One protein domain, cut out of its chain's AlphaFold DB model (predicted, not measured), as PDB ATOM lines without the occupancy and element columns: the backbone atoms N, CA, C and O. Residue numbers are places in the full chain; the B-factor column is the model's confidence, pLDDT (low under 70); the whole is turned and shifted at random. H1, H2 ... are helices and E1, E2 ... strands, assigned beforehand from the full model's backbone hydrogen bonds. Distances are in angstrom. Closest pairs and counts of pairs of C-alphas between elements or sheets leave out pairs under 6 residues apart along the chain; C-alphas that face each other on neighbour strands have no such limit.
ATOM      1  N   GLY A   3     129.414 164.195 122.095       65.56
ATOM      2  CA  GLY A   3     130.752 163.596 122.208       65.56
ATOM      3  C   GLY A   3     131.109 163.099 123.614       65.56
ATOM      4  O   GLY A   3     131.680 162.022 123.743       65.56
ATOM      5  N   GLY A   4     130.722 163.834 124.665       68.12
ATOM      6  CA  GLY A   4     130.989 163.443 126.058       68.12
ATOM      7  C   GLY A   4     130.297 162.137 126.446       68.12
ATOM      8  O   GLY A   4     130.928 161.248 127.011       68.12
ATOM      9  N   LEU A   5     129.037 161.968 126.036       69.62
ATOM     10  CA  LEU A   5     128.288 160.746 126.308       69.62
ATOM     11  C   LEU A   5     128.907 159.527 125.597       69.62
ATOM     12  O   LEU A   5     128.987 158.451 126.186       69.62
ATOM     13  N   ILE A   6     129.386 159.685 124.355       70.69
ATOM     14  CA  ILE A   6     130.045 158.601 123.599       70.69
ATOM     15  C   ILE A   6     131.314 158.131 124.309       70.69
ATOM     16  O   ILE A   6     131.526 156.928 124.464       70.69
ATOM     17  N   VAL A   7     132.135 159.072 124.778       70.31
ATOM     18  CA  VAL A   7     133.334 158.757 125.564       70.31
ATOM     19  C   VAL A   7     132.952 158.053 126.866       70.31
ATOM     20  O   VAL A   7     133.590 157.067 127.227       70.31
ATOM     21  N   LEU A   8     131.878 158.488 127.528       71.00
ATOM     22  CA  LEU A   8     131.341 157.824 128.715       71.00
ATOM     23  C   LEU A   8     130.953 156.361 128.436       71.00
ATOM     24  O   LEU A   8     131.347 155.461 129.173       71.00
ATOM     25  N   GLY A   9     130.221 156.100 127.350       70.88
ATOM     26  CA  GLY A   9     129.804 154.746 126.975       70.88
ATOM     27  C   GLY A   9     130.986 153.827 126.648       70.88
ATOM     28  O   GLY A   9     131.049 152.696 127.125       70.88
ATOM     29  N   LEU A  10     131.966 154.325 125.890       70.44
ATOM     30  CA  LEU A  10     133.140 153.536 125.507       70.44
ATOM     31  C   LEU A  10     134.080 153.281 126.694       70.44
ATOM     32  O   LEU A  10     134.537 152.160 126.895       70.44
ATOM     33  N   VAL A  11     134.380 154.318 127.480       72.69
ATOM     34  CA  VAL A  11     135.448 154.278 128.493       72.69
ATOM     35  C   VAL A  11     134.922 153.872 129.866       72.69
ATOM     36  O   VAL A  11     135.551 153.064 130.544       72.69
ATOM     37  N   ALA A  12     133.781 154.417 130.297       72.31
ATOM     38  CA  ALA A  12     133.251 154.155 131.634       72.31
ATOM     39  C   ALA A  12     132.373 152.897 131.680       72.31
ATOM     40  O   ALA A  12     132.385 152.184 132.681       72.31
ATOM     41  N   MET A  13     131.633 152.608 130.604       76.25
ATOM     42  CA  MET A  13     130.744 151.440 130.541       76.25
ATOM     43  C   MET A  13     131.367 150.230 129.837       76.25
ATOM     44  O   MET A  13     130.821 149.131 129.941       76.25
ATOM     45  N   GLY A  14     132.502 150.409 129.151       77.81
ATOM     46  CA  GLY A  14     133.186 149.344 128.414       77.81
ATOM     47  C   GLY A  14     132.383 148.820 127.224       77.81
ATOM     48  O   GLY A  14     132.562 147.671 126.822       77.81
ATOM     49  N   TRP A  15     131.458 149.621 126.692       82.50
ATOM     50  CA  TRP A  15     130.681 149.246 125.518       82.50
ATOM     51  C   TRP A  15     131.559 149.274 124.272       82.50
ATOM     52  O   TRP A  15     132.421 150.138 124.117       82.50
ATOM     53  N   ASP A  16     131.307 148.356 123.344       82.94
ATOM     54  CA  ASP A  16     131.856 148.477 122.001       82.94
ATOM     55  C   ASP A  16     131.160 149.615 121.223       82.94
ATOM     56  O   ASP A  16     130.094 150.118 121.599       82.94
ATOM     57  N   VAL A  17     131.762 150.022 120.103       80.19
ATOM     58  CA  VAL A  17     131.271 151.131 119.269       80.19
ATOM     59  C   VAL A  17     129.841 150.899 118.765       80.19
ATOM     60  O   VAL A  17     129.059 151.850 118.687       80.19
ATOM     61  N   SER A  18     129.470 149.654 118.456       82.38
ATOM     62  CA  SER A  18     128.133 149.318 117.959       82.38
ATOM     63  C   SER A  18     127.079 149.419 119.064       82.38
ATOM     64  O   SER A  18     126.031 150.034 118.860       82.38
ATOM     65  N   THR A  19     127.400 148.931 120.265       79.88
ATOM     66  CA  THR A  19     126.557 149.028 121.460       79.88
ATOM     67  C   THR A  19     126.360 150.487 121.871       79.88
ATOM     68  O   THR A  19     125.228 150.914 122.114       79.88
ATOM     69  N   CYS A  20     127.431 151.289 121.864       80.44
ATOM     70  CA  CYS A  20     127.348 152.738 122.052       80.44
ATOM     71  C   CYS A  20     126.398 153.371 121.037       80.44
ATOM     72  O   CYS A  20     125.456 154.055 121.426       80.44
ATOM     73  N   SER A  21     126.608 153.124 119.742       79.75
ATOM     74  CA  SER A  21     125.790 153.713 118.678       79.75
ATOM     75  C   SER A  21     124.302 153.390 118.841       79.75
ATOM     76  O   SER A  21     123.477 154.296 118.737       79.75
ATOM     77  N   GLN A  22     123.954 152.145 119.183       82.88
ATOM     78  CA  GLN A  22     122.564 151.752 119.436       82.88
ATOM     79  C   GLN A  22     121.967 152.455 120.659       82.88
ATOM     80  O   GLN A  22     120.843 152.954 120.596       82.88
ATOM     81  N   LYS A  23     122.708 152.529 121.772       81.19
ATOM     82  CA  LYS A  23     122.261 153.244 122.978       81.19
ATOM     83  C   LYS A  23     122.080 154.738 122.702       81.19
ATOM     84  O   LYS A  23     121.081 155.308 123.133       81.19
ATOM     85  N   PHE A  24     122.974 155.347 121.925       81.00
ATOM     86  CA  PHE A  24     122.853 156.742 121.502       81.00
ATOM     87  C   PHE A  24     121.672 156.991 120.585       81.00
ATOM     88  O   PHE A  24     120.969 157.977 120.782       81.00
ATOM     89  N   ASP A  25     121.424 156.113 119.617       80.81
ATOM     90  CA  ASP A  25     120.269 156.238 118.732       80.81
ATOM     91  C   ASP A  25     118.959 156.115 119.526       80.81
ATOM     92  O   ASP A  25     118.043 156.909 119.333       80.81
ATOM     93  N   LEU A  26     118.881 155.198 120.497       81.25
ATOM     94  CA  LEU A  26     117.722 155.081 121.388       81.25
ATOM     95  C   LEU A  26     117.521 156.326 122.263       81.25
ATOM     96  O   LEU A  26     116.397 156.823 122.353       81.25
ATOM     97  N   LEU A  27     118.592 156.847 122.869       77.94
ATOM     98  CA  LEU A  27     118.555 158.074 123.673       77.94
ATOM     99  C   LEU A  27     118.125 159.274 122.829       77.94
ATOM    100  O   LEU A  27     117.191 159.982 123.194       77.94
ATOM    101  N   ALA A  28     118.756 159.467 121.670       76.94
ATOM    102  CA  ALA A  28     118.420 160.532 120.738       76.94
ATOM    103  C   ALA A  28     116.956 160.417 120.306       76.94
ATOM    104  O   ALA A  28     116.213 161.394 120.364       76.94
ATOM    105  N   ARG A  29     116.497 159.218 119.941       77.19
ATOM    106  CA  ARG A  29     115.094 159.006 119.588       77.19
ATOM    107  C   ARG A  29     114.168 159.349 120.742       77.19
ATOM    108  O   ARG A  29     113.187 160.013 120.472       77.19
ATOM    109  N   ARG A  30     114.435 158.963 121.990       72.38
ATOM    110  CA  ARG A  30     113.566 159.344 123.121       72.38
ATOM    111  C   ARG A  30     113.554 160.860 123.335       72.38
ATOM    112  O   ARG A  30     112.506 161.482 123.193       72.38
ATOM    113  N   ILE A  31     114.731 161.462 123.504       69.62
ATOM    114  CA  ILE A  31     114.902 162.899 123.777       69.62
ATOM    115  C   ILE A  31     114.299 163.772 122.663       69.62
ATOM    116  O   ILE A  31     113.648 164.778 122.940       69.62
ATOM    117  N   PHE A  32     114.490 163.400 121.392       67.50
ATOM    118  CA  PHE A  32     114.019 164.195 120.254       67.50
ATOM    119  C   PHE A  32     112.607 163.829 119.773       67.50
ATOM    120  O   PHE A  32     111.967 164.663 119.129       67.50
ATOM    121  N   ARG A  33     112.086 162.625 120.059       65.31
ATOM    122  CA  ARG A  33     110.717 162.214 119.673       65.31
ATOM    123  C   ARG A  33     109.670 162.673 120.681       65.31
ATOM    124  O   ARG A  33     108.563 162.993 120.263       65.31
ATOM    125  N   GLU A  34     110.021 162.768 121.963       56.28
ATOM    126  CA  GLU A  34     109.186 163.395 123.006       56.28
ATOM    127  C   GLU A  34     109.337 164.916 123.061       56.28
ATOM    128  O   GLU A  34     108.823 165.570 123.969       56.28
ATOM    129  N   ARG A  35     109.978 165.512 122.048       53.44
ATOM    130  CA  ARG A  35     109.915 166.950 121.814       53.44
ATOM    131  C   ARG A  35     108.445 167.354 121.801       53.44
ATOM    132  O   ARG A  35     107.712 166.982 120.882       53.44
ATOM    133  N   ARG A  36     108.020 168.091 122.836       53.25
ATOM    134  CA  ARG A  36     106.665 168.636 122.972       53.25
ATOM    135  C   ARG A  36     106.260 169.221 121.624       53.25
ATOM    136  O   ARG A  36     106.768 170.268 121.224       53.25
ATOM    137  N   ASP A  71     112.441 168.272 128.335       67.75
ATOM    138  CA  ASP A  71     112.158 167.981 129.733       67.75
ATOM    139  C   ASP A  71     113.444 167.453 130.379       67.75
ATOM    140  O   ASP A  71     113.894 166.348 130.069       67.75
ATOM    141  N   ALA A  72     114.056 168.270 131.238       68.06
ATOM    142  CA  ALA A  72     115.286 167.915 131.941       68.06
ATOM    143  C   ALA A  72     115.125 166.618 132.747       68.06
ATOM    144  O   ALA A  72     116.053 165.826 132.806       68.06
ATOM    145  N   ARG A  73     113.924 166.340 133.274       73.56
ATOM    146  CA  ARG A  73     113.661 165.112 134.038       73.56
ATOM    147  C   ARG A  73     113.743 163.875 133.156       73.56
ATOM    148  O   ARG A  73     114.328 162.877 133.542       73.56
ATOM    149  N   LEU A  74     113.199 163.969 131.945       73.44
ATOM    150  CA  LEU A  74     113.213 162.874 130.977       73.44
ATOM    151  C   LEU A  74     114.642 162.603 130.483       73.44
ATOM    152  O   LEU A  74     115.035 161.455 130.275       73.44
ATOM    153  N   PHE A  75     115.435 163.667 130.340       73.19
ATOM    154  CA  PHE A  75     116.860 163.563 130.057       73.19
ATOM    155  C   PHE A  75     117.617 162.863 131.198       73.19
ATOM    156  O   PHE A  75     118.331 161.895 130.929       73.19
ATOM    157  N   ASP A  76     117.401 163.281 132.446       78.44
ATOM    158  CA  ASP A  76     118.030 162.690 133.634       78.44
ATOM    159  C   ASP A  76     117.652 161.211 133.807       78.44
ATOM    160  O   ASP A  76     118.532 160.368 133.979       78.44
ATOM    161  N   ASP A  77     116.369 160.866 133.665       80.69
ATOM    162  CA  ASP A  77     115.874 159.485 133.741       80.69
ATOM    163  C   ASP A  77     116.536 158.595 132.675       80.69
ATOM    164  O   ASP A  77     116.987 157.481 132.953       80.69
ATOM    165  N   CYS A  78     116.658 159.105 131.445       78.50
ATOM    166  CA  CYS A  78     117.320 158.401 130.349       78.50
ATOM    167  C   CYS A  78     118.821 158.191 130.609       78.50
ATOM    168  O   CYS A  78     119.365 157.136 130.268       78.50
ATOM    169  N   LEU A  79     119.500 159.176 131.202       79.12
ATOM    170  CA  LEU A  79     120.910 159.055 131.571       79.12
ATOM    171  C   LEU A  79     121.107 158.077 132.733       79.12
ATOM    172  O   LEU A  79     122.014 157.246 132.669       79.12
ATOM    173  N   GLN A  80     120.241 158.107 133.747       82.12
ATOM    174  CA  GLN A  80     120.265 157.145 134.850       82.12
ATOM    175  C   GLN A  80     120.020 155.710 134.365       82.12
ATOM    176  O   GLN A  80     120.716 154.795 134.807       82.12
ATOM    177  N   GLU A  81     119.095 155.497 133.423       80.00
ATOM    178  CA  GLU A  81     118.846 154.179 132.820       80.00
ATOM    179  C   GLU A  81     120.053 153.691 131.999       80.00
ATOM    180  O   GLU A  81     120.414 152.511 132.043       80.00
ATOM    181  N   ALA A  82     120.704 154.588 131.252       76.38
ATOM    182  CA  ALA A  82     121.823 154.238 130.382       76.38
ATOM    183  C   ALA A  82     123.129 153.989 131.151       76.38
ATOM    184  O   ALA A  82     123.836 153.021 130.860       76.38
ATOM    185  N   PHE A  83     123.455 154.851 132.114       74.75
ATOM    186  CA  PHE A  83     124.745 154.865 132.808       74.75
ATOM    187  C   PHE A  83     124.685 154.301 134.231       74.75
ATOM    188  O   PHE A  83     125.735 154.064 134.826       74.75
ATOM    189  N   GLY A  84     123.488 153.997 134.739       76.44
ATOM    190  CA  GLY A  84     123.244 153.447 136.070       76.44
ATOM    191  C   GLY A  84     123.192 154.530 137.151       76.44
ATOM    192  O   GLY A  84     124.132 155.309 137.297       76.44
ATOM    193  N   GLY A  85     122.121 154.525 137.950       75.12
ATOM    194  CA  GLY A  85     121.851 155.555 138.963       75.12
ATOM    195  C   GLY A  85     122.963 155.752 140.000       75.12
ATOM    196  O   GLY A  85     123.285 156.887 140.306       75.12
ATOM    197  N   ASP A  86     123.619 154.682 140.465       75.25
ATOM    198  CA  ASP A  86     124.639 154.747 141.533       75.25
ATOM    199  C   ASP A  86     126.094 154.603 141.041       75.25
ATOM    200  O   ASP A  86     127.031 154.433 141.831       75.25
ATOM    201  N   ARG A  87     126.330 154.625 139.723       71.56
ATOM    202  CA  ARG A  87     127.676 154.385 139.186       71.56
ATOM    203  C   ARG A  87     128.555 155.624 139.289       71.56
ATOM    204  O   ARG A  87     128.137 156.737 138.993       71.56
ATOM    205  N   ARG A  88     129.822 155.405 139.647       73.56
ATOM    206  CA  ARG A  88     130.877 156.425 139.662       73.56
ATOM    207  C   ARG A  88     132.003 155.993 138.733       73.56
ATOM    208  O   ARG A  88     132.492 154.871 138.849       73.56
ATOM    209  N   ALA A  89     132.442 156.887 137.856       72.00
ATOM    210  CA  ALA A  89     133.636 156.688 137.039       72.00
ATOM    211  C   ALA A  89     134.492 157.954 137.039       72.00
ATOM    212  O   ALA A  89     134.038 159.023 137.452       72.00
ATOM    213  N   LYS A  90     135.748 157.832 136.601       75.00
ATOM    214  CA  LYS A  90     136.587 159.013 136.402       75.00
ATOM    215  C   LYS A  90     136.143 159.755 135.145       75.00
ATOM    216  O   LYS A  90     136.060 159.135 134.089       75.00
ATOM    217  N   PHE A  91     135.915 161.057 135.252       74.69
ATOM    218  CA  PHE A  91     135.511 161.895 134.128       74.69
ATOM    219  C   PHE A  91     136.183 163.271 134.176       74.69
ATOM    220  O   PHE A  91     136.647 163.730 135.224       74.69
ATOM    221  N   GLY A  92     136.233 163.907 133.009       76.62
ATOM    222  CA  GLY A  92     136.643 165.288 132.817       76.62
ATOM    223  C   GLY A  92     135.790 165.895 131.709       76.62
ATOM    224  O   GLY A  92     135.846 165.429 130.572       76.62
ATOM    225  N   VAL A  93     134.987 166.898 132.043       75.25
ATOM    226  CA  VAL A  93     134.082 167.592 131.126       75.25
ATOM    227  C   VAL A  93     134.474 169.057 131.078       75.25
ATOM    228  O   VAL A  93     134.625 169.710 132.106       75.25
ATOM    229  N   VAL A  94     134.661 169.574 129.868       79.69
ATOM    230  CA  VAL A  94     134.940 170.993 129.648       79.69
ATOM    231  C   VAL A  94     133.630 171.681 129.313       79.69
ATOM    232  O   VAL A  94     132.953 171.279 128.370       79.69
ATOM    233  N   ALA A  95     133.294 172.727 130.054       78.44
ATOM    234  CA  ALA A  95     132.164 173.594 129.769       78.44
ATOM    235  C   ALA A  95     132.646 175.036 129.609       78.44
ATOM    236  O   ALA A  95     133.654 175.445 130.178       78.44
ATOM    237  N   THR A  96     131.905 175.830 128.849       79.38
ATOM    238  CA  THR A  96     132.192 177.254 128.687       79.38
ATOM    239  C   THR A  96     130.980 178.031 129.151       79.38
ATOM    240  O   THR A  96     129.880 177.835 128.638       79.38
ATOM    241  N   SER A  97     131.178 178.908 130.132       76.06
ATOM    242  CA  SER A  97     130.150 179.871 130.495       76.06
ATOM    243  C   SER A  97     130.093 180.946 129.422       76.06
ATOM    244  O   SER A  97     131.117 181.518 129.062       76.06
ATOM    245  N   ILE A  98     128.887 181.221 128.940       69.62
ATOM    246  CA  ILE A  98     128.574 182.335 128.037       69.62
ATOM    247  C   ILE A  98     128.014 183.543 128.805       69.62
ATOM    248  O   ILE A  98     127.327 184.388 128.234       69.62
ATOM    249  N   ALA A  99     128.250 183.605 130.121       69.31
ATOM    250  CA  ALA A  99     127.890 184.755 130.940       69.31
ATOM    251  C   ALA A  99     128.684 186.008 130.520       69.31
ATOM    252  O   ALA A  99     129.503 185.980 129.606       69.31
ATOM    253  N   ARG A 100     128.456 187.130 131.217       61.97
ATOM    254  CA  ARG A 100     129.076 188.435 130.914       61.97
ATOM    255  C   ARG A 100     130.610 188.376 130.780       61.97
ATOM    256  O   ARG A 100     131.177 189.188 130.059       61.97
ATOM    257  N   GLU A 101     131.242 187.402 131.435       74.12
ATOM    258  CA  GLU A 101     132.633 187.004 131.228       74.12
ATOM    259  C   GLU A 101     132.691 185.552 130.742       74.12
ATOM    260  O   GLU A 101     132.371 184.622 131.489       74.12
ATOM    261  N   THR A 102     133.116 185.355 129.492       77.44
ATOM    262  CA  THR A 102     133.326 184.016 128.941       77.44
ATOM    263  C   THR A 102     134.494 183.352 129.658       77.44
ATOM    264  O   THR A 102     135.639 183.785 129.531       77.44
ATOM    265  N   LYS A 103     134.207 182.280 130.393       78.12
ATOM    266  CA  LYS A 103     135.211 181.495 131.117       78.12
ATOM    267  C   LYS A 103     135.055 180.020 130.800       78.12
ATOM    268  O   LYS A 103     133.939 179.521 130.641       78.12
ATOM    269  N   SER A 104     136.186 179.329 130.708       79.75
ATOM    270  CA  SER A 104     136.212 177.877 130.558       79.75
ATOM    271  C   SER A 104     136.270 177.224 131.930       79.75
ATOM    272  O   SER A 104     137.029 177.650 132.797       79.75
ATOM    273  N   PHE A 105     135.477 176.182 132.114       79.69
ATOM    274  CA  PHE A 105     135.405 175.392 133.328       79.69
ATOM    275  C   PHE A 105     135.713 173.945 132.986       79.69
ATOM    276  O   PHE A 105     135.244 173.422 131.975       79.69
ATOM    277  N   VAL A 106     136.492 173.294 133.833       78.31
ATOM    278  CA  VAL A 106     136.732 171.857 133.756       78.31
ATOM    279  C   VAL A 106     136.069 171.236 134.973       78.31
ATOM    280  O   VAL A 106     136.426 171.556 136.100       78.31
ATOM    281  N   PHE A 107     135.102 170.358 134.763       77.25
ATOM    282  CA  PHE A 107     134.469 169.559 135.804       77.25
ATOM    283  C   PHE A 107     135.101 168.176 135.789       77.25
ATOM    284  O   PHE A 107     135.194 167.553 134.734       77.25
ATOM    285  N   GLY A 108     135.562 167.673 136.928       76.50
ATOM    286  CA  GLY A 108     136.120 166.326 136.953       76.50
ATOM    287  C   GLY A 108     136.518 165.834 138.330       76.50
ATOM    288  O   GLY A 108     136.725 166.604 139.265       76.50
ATOM    289  N   ASN A 109     136.656 164.516 138.447       76.31
ATOM    290  CA  ASN A 109     137.073 163.825 139.672       76.31
ATOM    291  C   ASN A 109     138.447 163.139 139.538       76.31
ATOM    292  O   ASN A 109     138.837 162.335 140.389       76.31
ATOM    293  N   PHE A 110     139.213 163.457 138.490       73.56
ATOM    294  CA  PHE A 110     140.590 162.989 138.351       73.56
ATOM    295  C   PHE A 110     141.526 163.686 139.349       73.56
ATOM    296  O   PHE A 110     141.289 164.805 139.806       73.56
ATOM    297  N   ASN A 111     142.616 163.002 139.704       67.00
ATOM    298  CA  ASN A 111     143.656 163.593 140.536       67.00
ATOM    299  C   ASN A 111     144.432 164.605 139.694       67.00
ATOM    300  O   ASN A 111     145.228 164.222 138.842       67.00
ATOM    301  N   ALA A 112     144.168 165.886 139.929       58.19
ATOM    302  CA  ALA A 112     144.921 166.982 139.348       58.19
ATOM    303  C   ALA A 112     146.299 167.043 140.021       58.19
ATOM    304  O   ALA A 112     146.457 167.638 141.085       58.19
ATOM    305  N   VAL A 113     147.287 166.359 139.449       57.44
ATOM    306  CA  VAL A 113     148.677 166.481 139.900       57.44
ATOM    307  C   VAL A 113     149.207 167.816 139.360       57.44
ATOM    308  O   VAL A 113     149.273 168.003 138.150       57.44
ATOM    309  N   ASN A 114     149.521 168.754 140.262       57.66
ATOM    310  CA  ASN A 114     150.156 170.061 140.005       57.66
ATOM    311  C   ASN A 114     149.418 171.078 139.103       57.66
ATOM    312  O   ASN A 114     150.020 172.044 138.649       57.66
ATOM    313  N   TRP A 115     148.111 170.941 138.861       59.31
ATOM    314  CA  TRP A 115     147.382 171.889 137.990       59.31
ATOM    315  C   TRP A 115     147.056 173.245 138.620       59.31
ATOM    316  O   TRP A 115     146.772 174.190 137.894       59.31
ATOM    317  N   PHE A 116     147.082 173.356 139.949       59.47
ATOM    318  CA  PHE A 116     146.787 174.613 140.647       59.47
ATOM    319  C   PHE A 116     147.977 175.586 140.668       59.47
ATOM    320  O   PHE A 116     147.817 176.733 141.071       59.47
ATOM    321  N   GLU A 117     149.164 175.135 140.250       59.56
ATOM    322  CA  GLU A 117     150.398 175.935 140.246       59.56
ATOM    323  C   GLU A 117     150.604 176.698 138.927       59.56
ATOM    324  O   GLU A 117     151.396 177.636 138.862       59.56
ATOM    325  N   LEU A 118     149.871 176.328 137.876       59.81
ATOM    326  CA  LEU A 118     149.915 176.980 136.573       59.81
ATOM    327  C   LEU A 118     148.660 177.831 136.389       59.81
ATOM    328  O   LEU A 118     147.535 177.355 136.533       59.81
ATOM    329  N   ASN A 119     148.862 179.106 136.055       60.41
ATOM    330  CA  ASN A 119     147.794 180.071 135.809       60.41
ATOM    331  C   ASN A 119     147.111 179.747 134.470       60.41
ATOM    332  O   ASN A 119     147.394 180.341 133.429       60.41
ATOM    333  N   HIS A 120     146.283 178.710 134.471       63.69
ATOM    334  CA  HIS A 120     145.538 178.281 133.306       63.69
ATOM    335  C   HIS A 120     144.260 179.120 133.181       63.69
ATOM    336  O   HIS A 120     143.574 179.368 134.166       63.69
ATOM    337  N   GLY A 121     143.916 179.562 131.966       69.81
ATOM    338  CA  GLY A 121     142.712 180.363 131.678       69.81
ATOM    339  C   GLY A 121     141.379 179.610 131.827       69.81
ATOM    340  O   GLY A 121     140.420 179.921 131.121       69.81
ATOM    341  N   TYR A 122     141.328 178.591 132.688       70.31
ATOM    342  CA  TYR A 122     140.147 177.802 133.008       70.31
ATOM    343  C   TYR A 122     140.070 177.522 134.514       70.31
ATOM    344  O   TYR A 122     141.089 177.379 135.185       70.31
ATOM    345  N   GLU A 123     138.855 177.400 135.043       75.75
ATOM    346  CA  GLU A 123     138.609 177.072 136.451       75.75
ATOM    347  C   GLU A 123     138.283 175.570 136.591       75.75
ATOM    348  O   GLU A 123     137.440 175.039 135.867       75.75
ATOM    349  N   LEU A 124     138.959 174.857 137.500       74.81
ATOM    350  CA  LEU A 124     138.691 173.438 137.779       74.81
ATOM    351  C   LEU A 124     137.678 173.308 138.922       74.81
ATOM    352  O   LEU A 124     137.954 173.721 140.049       74.81
ATOM    353  N   PHE A 125     136.548 172.661 138.658       74.75
ATOM    354  CA  PHE A 125     135.537 172.339 139.656       74.75
ATOM    355  C   PHE A 125     135.586 170.848 140.006       74.75
ATOM    356  O   PHE A 125     135.340 169.977 139.165       74.75
ATOM    357  N   ARG A 126     135.911 170.546 141.269       74.38
ATOM    358  CA  ARG A 126     136.015 169.181 141.795       74.38
ATOM    359  C   ARG A 126     135.421 169.090 143.196       74.38
ATOM    360  O   ARG A 126     135.650 169.953 144.041       74.38
ATOM    361  N   ALA A 127     134.717 167.994 143.459       72.06
ATOM    362  CA  ALA A 127     134.222 167.668 144.788       72.06
ATOM    363  C   ALA A 127     135.374 167.421 145.780       72.06
ATOM    364  O   ALA A 127     136.308 166.671 145.495       72.06
ATOM    365  N   SER A 128     135.296 168.018 146.972       70.75
ATOM    366  CA  SER A 128     136.335 167.897 148.007       70.75
ATOM    367  C   SER A 128     136.360 166.526 148.691       70.75
ATOM    368  O   SER A 128     137.393 166.109 149.214       70.75
ATOM    369  N   LYS A 129     135.230 165.808 148.690       76.44
ATOM    370  CA  LYS A 129     135.087 164.467 149.270       76.44
ATOM    371  C   LYS A 129     134.620 163.474 148.211       76.44
ATOM    372  O   LYS A 129     133.762 163.787 147.390       76.44
ATOM    373  N   ARG A 130     135.084 162.226 148.320       69.50
ATOM    374  CA  ARG A 130     134.681 161.117 147.434       69.50
ATOM    375  C   ARG A 130     133.168 160.862 147.422       69.50
ATOM    376  O   ARG A 130     132.616 160.452 146.413       69.50
ATOM    377  N   ASN A 131     132.490 161.102 148.546       74.62
ATOM    378  CA  ASN A 131     131.041 160.894 148.662       74.62
ATOM    379  C   ASN A 131     130.212 162.050 148.087       74.62
ATOM    380  O   ASN A 131     129.008 161.896 147.940       74.62
ATOM    381  N   SER A 132     130.855 163.179 147.784       76.81
ATOM    382  CA  SER A 132     130.264 164.310 147.062       76.81
ATOM    383  C   SER A 132     130.662 164.322 145.585       76.81
ATOM    384  O   SER A 132     130.384 165.297 144.897       76.81
ATOM    385  N   GLU A 133     131.374 163.293 145.108       76.12
ATOM    386  CA  GLU A 133     131.633 163.156 143.678       76.12
ATOM    387  C   GLU A 133     130.313 162.877 142.956       76.12
ATOM    388  O   GLU A 133     129.560 162.011 143.419       76.12
TER     389      GLU A 133
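Overview. This is residues 3 to 36 and 71 to 133 of the 139 residues of an uncharacterized protein of Aspergillus arachidicola (UniProt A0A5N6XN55). The model falls into two loosely joined lobes: at one end a small three-stranded sheet, E1, E2 and E3, with no helix on either face, and at the other end three helices, H1, H2 and H3, whose centres make a triangle. Residues 84 to 91 lead from H3 to E1, and a long loop, residues 109 to 121, joins E2 to E3 at the far end of the sheet lobe. The printed part has 97 residues, with three named helices followed along the chain by three named strands; the sheet's order is E1, E2, E3, mixed, and the class is mixed, helices and strands. The whole is loose, with a radius of gyration of the C-alphas of 16.1 A, and spans 45 by 34 by 25 A.

Arrangement. In the sheet, E1, residues 92 to 97, and E2, residues 103 to 108, form an antiparallel hairpin at 156 degrees, with N 93 and O 107 2.8 A apart and N 105 and O 95 2.8 A apart, both within hydrogen-bond range. On the other side of E2, E3, residues 122 to 125, is its parallel neighbour at 34 degrees, with N 106 and O 123 within hydrogen-bond range at 2.8 A. E1 and E3 are edge strands. H1, residues 3 to 12, is not on the sheet; the closest C-alphas of H1 and E1 are those of Gly 4 and Val 93, 7.2 A apart. H1 forms a helical hairpin with H2, residues 17 to 33: they run opposite ways at a steep tilt of 45 degrees and touch, H2 with residues 17 to 24 alone, the closest C-alphas being those of Gly 9 and Cys 20, 5.9 A apart. H2 also touches H3, residues 72 to 83, opposite ways at a shallow tilt of 18 degrees, the closest C-alphas being those of Ile 31 and Phe 75, 6.6 A apart. H1 and H3 are close but not clearly touching, with the C-alphas of Gly 9 and Phe 83 7.7 A apart. H2 is apart from E1, E2 and E3. In H1, H2 and H3 every O i to N i+4 pair is within hydrogen-bond range.

Along the chain. E1 measures 16.1 A from first to last C-alpha, E2 16.3 A and E3 9.8 A, ending at C-alpha 125 (135.537, 172.339, 139.656). H2 is the longest helix, 23.4 A from C-alpha 17 (131.271, 151.131, 119.269) to C-alpha 33. H3 measures 16.1 A and H1 13.6 A, beginning at C-alpha 3 (130.752, 163.596, 122.208).

Size, cuts and confidence. The C-alphas farthest apart are those of Arg 36 and Glu 117, 47.6 A. Residues 37 to 70 are not printed, and C-alphas 36 and 71 are 8.7 A apart across this cut. The link from E2 to E3 is long. Mean pLDDT of the printed part is 73.0, and 26 residues are under 70, among them residues 31 to 36 and 111 to 121.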